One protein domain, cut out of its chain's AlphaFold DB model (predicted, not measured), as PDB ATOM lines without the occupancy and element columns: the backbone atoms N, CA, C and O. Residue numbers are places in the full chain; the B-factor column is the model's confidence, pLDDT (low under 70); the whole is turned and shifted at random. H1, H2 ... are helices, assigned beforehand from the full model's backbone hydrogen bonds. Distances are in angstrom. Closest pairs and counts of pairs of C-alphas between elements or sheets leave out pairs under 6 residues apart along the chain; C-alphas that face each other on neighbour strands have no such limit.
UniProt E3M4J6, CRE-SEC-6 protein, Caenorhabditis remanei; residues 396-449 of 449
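This is residues 396 to 449 of the 449 residues of the protein "CRE-SEC-6 protein" of Caenorhabditis remanei (UniProt E3M4J6). A long helix, H1, and a shorter one, H2, run side by side in opposite directions as a flat helical hairpin, joined at one end by a long loop. Within that loop, residues 424 to 425 pair antiparallel with residues 431 to 432. The printed part has 54 residues with two named helices, H1 then H2, and no named strand; its class is all helix. It is loose, with a radius of gyration of the C-alphas of 13.7 A and spans of 40 by 24 by 10 A.

Begin with H1, residues 396 to 417, and look across to H2, residues 435 to 448. They touch, and their closest C-alphas, those of Glu 413 and Leu 435, are 7.2 A apart. Their lines stand at a shallow tilt of 16 degrees, opposite ways, a helical hairpin. In H1 and H2 every O i to N i+4 pair is within hydrogen-bond range.

Find C-alpha 396 at (22.595, -20.628, -2.594); from there H1 runs 31.3 A to C-alpha 417. H2 starts at C-alpha 435 at (45.099, -14.054, -4.983) and runs 20.1 A to C-alpha 448 at (32.990, -20.729, 9.597).

The two C-alphas farthest apart, those of Glu 396 and His 428, are 41.3 A apart. The printed part has no cut, and residues 418 to 434 make the long link. Look for low confidence, pLDDT under 70, at residues 447 to 449, where the chain ends.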
ATOM      1  N   GLU A 396      22.681 -21.350  -1.324       92.31
ATOM      2  CA  GLU A 396      22.595 -20.628  -2.594       92.31
ATOM      3  C   GLU A 396      22.956 -19.147  -2.446       92.31
ATOM      4  O   GLU A 396      23.756 -18.647  -3.237       92.31
ATOM      5  N   MET A 397      22.509 -18.468  -1.383       90.81
ATOM      6  CA  MET A 397      22.950 -17.096  -1.090       90.81
ATOM      7  C   MET A 397      24.470 -17.021  -0.894       90.81
ATOM      8  O   MET A 397      25.137 -16.155  -1.455       90.81
ATOM      9  N   SER A 398      25.052 -17.974  -0.162       88.69
ATOM     10  CA  SER A 398      26.506 -18.040   0.033       88.69
ATOM     11  C   SER A 398      27.259 -18.318  -1.267       88.69
ATOM     12  O   SER A 398      28.344 -17.777  -1.482       88.69
ATOM     13  N   ARG A 399      26.692 -19.130  -2.164       89.69
ATOM     14  CA  ARG A 399      27.249 -19.384  -3.497       89.69
ATOM     15  C   ARG A 399      27.239 -18.118  -4.352       89.69
ATOM     16  O   ARG A 399      28.211 -17.873  -5.066       89.69
ATOM     17  N   GLU A 400      26.159 -17.344  -4.321       91.00
ATOM     18  CA  GLU A 400      26.052 -16.068  -5.037       91.00
ATOM     19  C   GLU A 400      27.049 -15.035  -4.501       91.00
ATOM     20  O   GLU A 400      27.786 -14.448  -5.300       91.00
ATOM     21  N   ASP A 401      27.155 -14.900  -3.175       88.25
ATOM     22  CA  ASP A 401      28.148 -14.046  -2.513       88.25
ATOM     23  C   ASP A 401      29.569 -14.418  -2.955       88.25
ATOM     24  O   ASP A 401      30.329 -13.556  -3.400       88.25
ATOM     25  N   LEU A 402      29.918 -15.710  -2.894       88.12
ATOM     26  CA  LEU A 402      31.229 -16.219  -3.305       88.12
ATOM     27  C   LEU A 402      31.507 -15.964  -4.787       88.12
ATOM     28  O   LEU A 402      32.616 -15.571  -5.136       88.12
ATOM     29  N   LYS A 403      30.524 -16.161  -5.675       90.06
ATOM     30  CA  LYS A 403      30.676 -15.874  -7.113       90.06
ATOM     31  C   LYS A 403      30.945 -14.393  -7.362       90.06
ATOM     32  O   LYS A 403      31.826 -14.068  -8.161       90.06
ATOM     33  N   LEU A 404      30.194 -13.508  -6.709       89.50
ATOM     34  CA  LEU A 404      30.367 -12.064  -6.844       89.50
ATOM     35  C   LEU A 404      31.735 -11.631  -6.314       89.50
ATOM     36  O   LEU A 404      32.453 -10.899  -6.995       89.50
ATOM     37  N   TRP A 405      32.121 -12.137  -5.144       86.56
ATOM     38  CA  TRP A 405      33.431 -11.888  -4.557       86.56
ATOM     39  C   TRP A 405      34.563 -12.389  -5.445       86.56
ATOM     40  O   TRP A 405      35.436 -11.602  -5.784       86.56
ATOM     41  N   LEU A 406      34.524 -13.642  -5.907       89.12
ATOM     42  CA  LEU A 406      35.535 -14.197  -6.813       89.12
ATOM     43  C   LEU A 406      35.657 -13.373  -8.095       89.12
ATOM     44  O   LEU A 406      36.766 -13.062  -8.524       89.12
ATOM     45  N   LYS A 407      34.527 -12.969  -8.686       91.06
ATOM     46  CA  LYS A 407      34.517 -12.096  -9.864       91.06
ATOM     47  C   LYS A 407      35.209 -10.762  -9.578       91.06
ATOM     48  O   LYS A 407      36.006 -10.312 -10.402       91.06
ATOM     49  N   ASN A 408      34.931 -10.143  -8.432       89.06
ATOM     50  CA  ASN A 408      35.549  -8.880  -8.030       89.06
ATOM     51  C   ASN A 408      37.047  -9.043  -7.749       89.06
ATOM     52  O   ASN A 408      37.834  -8.246  -8.251       89.06
ATOM     53  N   THR A 409      37.451 -10.092  -7.030       89.00
ATOM     54  CA  THR A 409      38.860 -10.387  -6.735       89.00
ATOM     55  C   THR A 409      39.653 -10.628  -8.017       89.00
ATOM     56  O   THR A 409      40.696 -10.018  -8.207       89.00
ATOM     57  N   VAL A 410      39.134 -11.436  -8.948       88.56
ATOM     58  CA  VAL A 410      39.787 -11.672 -10.249       88.56
ATOM     59  C   VAL A 410      39.839 -10.398 -11.092       88.56
ATOM     60  O   VAL A 410      40.837 -10.149 -11.764       88.56
ATOM     61  N   SER A 411      38.793  -9.568 -11.061       88.94
ATOM     62  CA  SER A 411      38.787  -8.289 -11.784       88.94
ATOM     63  C   SER A 411      39.823  -7.318 -11.213       88.94
ATOM     64  O   SER A 411      40.522  -6.652 -11.973       88.94
ATOM     65  N   HIS A 412      39.949  -7.263  -9.884       87.25
ATOM     66  CA  HIS A 412      40.957  -6.457  -9.203       87.25
ATOM     67  C   HIS A 412      42.372  -6.950  -9.510       87.25
ATOM     68  O   HIS A 412      43.222  -6.142  -9.866       87.25
ATOM     69  N   GLU A 413      42.598  -8.265  -9.456       85.75
ATOM     70  CA  GLU A 413      43.864  -8.886  -9.852       85.75
ATOM     71  C   GLU A 413      44.205  -8.517 -11.297       85.75
ATOM     72  O   GLU A 413      45.266  -7.977 -11.573       85.75
ATOM     73  N   THR A 414      43.262  -8.696 -12.223       86.38
ATOM     74  CA  THR A 414      43.457  -8.355 -13.639       86.38
ATOM     75  C   THR A 414      43.899  -6.899 -13.809       86.38
ATOM     76  O   THR A 414      44.840  -6.628 -14.548       86.38
ATOM     77  N   LEU A 415      43.258  -5.956 -13.108       86.25
ATOM     78  CA  LEU A 415      43.653  -4.545 -13.126       86.25
ATOM     79  C   LEU A 415      45.043  -4.314 -12.532       86.25
ATOM     80  O   LEU A 415      45.762  -3.451 -13.030       86.25
ATOM     81  N   ASP A 416      45.417  -5.052 -11.488       84.06
ATOM     82  CA  ASP A 416      46.733  -4.961 -10.859       84.06
ATOM     83  C   ASP A 416      47.849  -5.423 -11.802       84.06
ATOM     84  O   ASP A 416      48.846  -4.723 -11.952       84.06
ATOM     85  N   TRP A 417      47.621  -6.503 -12.555       82.56
ATOM     86  CA  TRP A 417      48.540  -6.981 -13.599       82.56
ATOM     87  C   TRP A 417      48.732  -5.983 -14.749       82.56
ATOM     88  O   TRP A 417      49.785  -5.971 -15.384       82.56
ATOM     89  N   TYR A 418      47.737  -5.137 -15.028       84.88
ATOM     90  CA  TYR A 418      47.865  -4.056 -16.013       84.88
ATOM     91  C   TYR A 418      48.592  -2.818 -15.470       84.88
ATOM     92  O   TYR A 418      48.911  -1.911 -16.245       84.88
ATOM     93  N   LYS A 419      48.875  -2.744 -14.166       82.19
ATOM     94  CA  LYS A 419      49.743  -1.698 -13.622       82.19
ATOM     95  C   LYS A 419      51.188  -2.072 -13.955       82.19
ATOM     96  O   LYS A 419      51.616  -3.192 -13.718       82.19
ATOM     97  N   ASN A 420      51.974  -1.118 -14.456       78.00
ATOM     98  CA  ASN A 420      53.420  -1.289 -14.675       78.00
ATOM     99  C   ASN A 420      54.199  -1.289 -13.340       78.00
ATOM    100  O   ASN A 420      55.112  -0.489 -13.137       78.00
ATOM    101  N   VAL A 421      53.806  -2.150 -12.402       80.00
ATOM    102  CA  VAL A 421      54.407  -2.312 -11.076       80.00
ATOM    103  C   VAL A 421      55.005  -3.714 -10.994       80.00
ATOM    104  O   VAL A 421      54.443  -4.672 -11.519       80.00
ATOM    105  N   ARG A 422      56.186  -3.838 -10.379       78.62
ATOM    106  CA  ARG A 422      56.864  -5.132 -10.210       78.62
ATOM    107  C   ARG A 422      56.049  -6.021  -9.248       78.62
ATOM    108  O   ARG A 422      55.709  -5.522  -8.176       78.62
ATOM    109  N   PRO A 423      55.769  -7.296  -9.589       80.56
ATOM    110  CA  PRO A 423      55.087  -8.232  -8.694       80.56
ATOM    111  C   PRO A 423      55.875  -8.491  -7.404       80.56
ATOM    112  O   PRO A 423      57.100  -8.358  -7.384       80.56
ATOM    113  N   SER A 424      55.171  -8.891  -6.347       82.44
ATOM    114  CA  SER A 424      55.761  -9.243  -5.052       82.44
ATOM    115  C   SER A 424      56.700 -10.451  -5.158       82.44
ATOM    116  O   SER A 424      56.391 -11.417  -5.854       82.44
ATOM    117  N   GLU A 425      57.841 -10.404  -4.462       84.69
ATOM    118  CA  GLU A 425      58.846 -11.479  -4.416       84.69
ATOM    119  C   GLU A 425      58.914 -12.098  -3.020       84.69
ATOM    120  O   GLU A 425      58.843 -11.394  -2.011       84.69
ATOM    121  N   ASP A 426      59.046 -13.421  -2.960       82.62
ATOM    122  CA  ASP A 426      59.260 -14.142  -1.710       82.62
ATOM    123  C   ASP A 426      60.733 -14.084  -1.251       82.62
ATOM    124  O   ASP A 426      61.622 -13.590  -1.949       82.62
ATOM    125  N   ASN A 427      61.020 -14.640  -0.068       82.75
ATOM    126  CA  ASN A 427      62.380 -14.695   0.495       82.75
ATOM    127  C   ASN A 427      63.383 -15.508  -0.355       82.75
ATOM    128  O   ASN A 427      64.574 -15.513  -0.040       82.75
ATOM    129  N   HIS A 428      62.925 -16.203  -1.399       82.50
ATOM    130  CA  HIS A 428      63.736 -17.000  -2.317       82.50
ATOM    131  C   HIS A 428      63.814 -16.378  -3.725       82.50
ATOM    132  O   HIS A 428      64.437 -16.964  -4.610       82.50
ATOM    133  N   GLY A 429      63.233 -15.189  -3.934       79.25
ATOM    134  CA  GLY A 429      63.245 -14.467  -5.208       79.25
ATOM    135  C   GLY A 429      62.209 -14.947  -6.230       79.25
ATOM    136  O   GLY A 429      62.327 -14.617  -7.410       79.25
ATOM    137  N   TYR A 430      61.204 -15.726  -5.818       85.25
ATOM    138  CA  TYR A 430      60.080 -16.115  -6.671       85.25
ATOM    139  C   TYR A 430      58.952 -15.089  -6.600       85.25
ATOM    140  O   TYR A 430      58.554 -14.650  -5.521       85.25
ATOM    141  N   PHE A 431      58.392 -14.754  -7.761       82.50
ATOM    142  CA  PHE A 431      57.219 -13.893  -7.849       82.50
ATOM    143  C   PHE A 431      55.958 -14.622  -7.387       82.50
ATOM    144  O   PHE A 431      55.723 -15.769  -7.778       82.50
ATOM    145  N   TYR A 432      55.112 -13.942  -6.618       82.75
ATOM    146  CA  TYR A 432      53.820 -14.470  -6.189       82.75
ATOM    147  C   TYR A 432      52.713 -13.411  -6.255       82.75
ATOM    148  O   TYR A 432      52.966 -12.209  -6.312       82.75
ATOM    149  N   THR A 433      51.470 -13.892  -6.254       83.31
ATOM    150  CA  THR A 433      50.250 -13.082  -6.140       83.31
ATOM    151  C   THR A 433      49.554 -13.385  -4.815       83.31
ATOM    152  O   THR A 433      49.599 -14.519  -4.328       83.31
ATOM    153  N   ASP A 434      48.879 -12.388  -4.244       82.06
ATOM    154  CA  ASP A 434      48.066 -12.536  -3.032       82.06
ATOM    155  C   ASP A 434      46.703 -13.204  -3.294       82.06
ATOM    156  O   ASP A 434      45.965 -13.521  -2.351       82.06
ATOM    157  N   LEU A 435      46.367 -13.462  -4.564       84.38
ATOM    158  CA  LEU A 435      45.099 -14.054  -4.983       84.38
ATOM    159  C   LEU A 435      44.780 -15.385  -4.268       84.38
ATOM    160  O   LEU A 435      43.683 -15.483  -3.712       84.38
ATOM    161  N   PRO A 436      45.674 -16.397  -4.202       85.44
ATOM    162  CA  PRO A 436      45.384 -17.640  -3.491       85.44
ATOM    163  C   PRO A 436      45.090 -17.403  -2.008       85.44
ATOM    164  O   PRO A 436      44.115 -17.943  -1.494       85.44
ATOM    165  N   ASN A 437      45.868 -16.552  -1.332       84.62
ATOM    166  CA  ASN A 437      45.673 -16.250   0.090       84.62
ATOM    167  C   ASN A 437      44.323 -15.574   0.341       84.62
ATOM    168  O   ASN A 437      43.612 -15.925   1.282       84.62
ATOM    169  N   THR A 438      43.943 -14.657  -0.545       84.19
ATOM    170  CA  THR A 438      42.667 -13.945  -0.488       84.19
ATOM    171  C   THR A 438      41.496 -14.903  -0.717       84.19
ATOM    172  O   THR A 438      40.548 -14.919   0.064       84.19
ATOM    173  N   VAL A 439      41.584 -15.779  -1.722       84.44
ATOM    174  CA  VAL A 439      40.550 -16.787  -2.006       84.44
ATOM    175  C   VAL A 439      40.428 -17.815  -0.873       84.44
ATOM    176  O   VAL A 439      39.312 -18.138  -0.463       84.44
ATOM    177  N   PHE A 440      41.543 -18.309  -0.328       84.50
ATOM    178  CA  PHE A 440      41.523 -19.248   0.797       84.50
ATOM    179  C   PHE A 440      40.987 -18.608   2.080       84.50
ATOM    180  O   PHE A 440      40.216 -19.255   2.790       84.50
ATOM    181  N   GLY A 441      41.339 -17.349   2.357       83.12
ATOM    182  CA  GLY A 441      40.762 -16.582   3.462       83.12
ATOM    183  C   GLY A 441      39.242 -16.462   3.332       83.12
ATOM    184  O   GLY A 441      38.514 -16.821   4.251       83.12
ATOM    185  N   MET A 442      38.754 -16.093   2.147       80.44
ATOM    186  CA  MET A 442      37.318 -15.950   1.872       80.44
ATOM    187  C   MET A 442      36.536 -17.258   2.012       80.44
ATOM    188  O   MET A 442      35.440 -17.280   2.578       80.44
ATOM    189  N   LEU A 443      37.085 -18.364   1.500       81.06
ATOM    190  CA  LEU A 443      36.466 -19.682   1.645       81.06
ATOM    191  C   LEU A 443      36.399 -20.101   3.112       81.06
ATOM    192  O   LEU A 443      35.376 -20.623   3.549       81.06
ATOM    193  N   LYS A 444      37.467 -19.844   3.872       82.12
ATOM    194  CA  LYS A 444      37.510 -20.141   5.301       82.12
ATOM    195  C   LYS A 444      36.422 -19.370   6.048       82.12
ATOM    196  O   LYS A 444      35.631 -20.006   6.736       82.12
ATOM    197  N   ASP A 445      36.323 -18.061   5.828       76.75
ATOM    198  CA  ASP A 445      35.343 -17.198   6.497       76.75
ATOM    199  C   ASP A 445      33.897 -17.606   6.175       76.75
ATOM    200  O   ASP A 445      33.040 -17.613   7.061       76.75
ATOM    201  N   THR A 446      33.628 -18.021   4.932       73.56
ATOM    202  CA  THR A 446      32.290 -18.460   4.491       73.56
ATOM    203  C   THR A 446      31.878 -19.810   5.084       73.56
ATOM    204  O   THR A 446      30.692 -20.054   5.267       73.56
ATOM    205  N   VAL A 447      32.836 -20.696   5.373       69.75
ATOM    206  CA  VAL A 447      32.572 -22.014   5.982       69.75
ATOM    207  C   VAL A 447      32.420 -21.917   7.503       69.75
ATOM    208  O   VAL A 447      31.736 -22.744   8.102       69.75
ATOM    209  N   THR A 448      33.061 -20.934   8.140       63.53
ATOM    210  CA  THR A 448      32.990 -20.729   9.597       63.53
ATOM    211  C   THR A 448      31.845 -19.826  10.064       63.53
ATOM    212  O   THR A 448      31.591 -19.788  11.267       63.53
ATOM    213  N   SER A 449      31.192 -19.102   9.149       49.09
ATOM    214  CA  SER A 449      30.033 -18.231   9.417       49.09
ATOM    215  C   SER A 449      28.722 -18.991   9.265       49.09
ATOM    216  O   SER A 449      27.805 -18.738  10.077       49.09
TER     217      SER A 449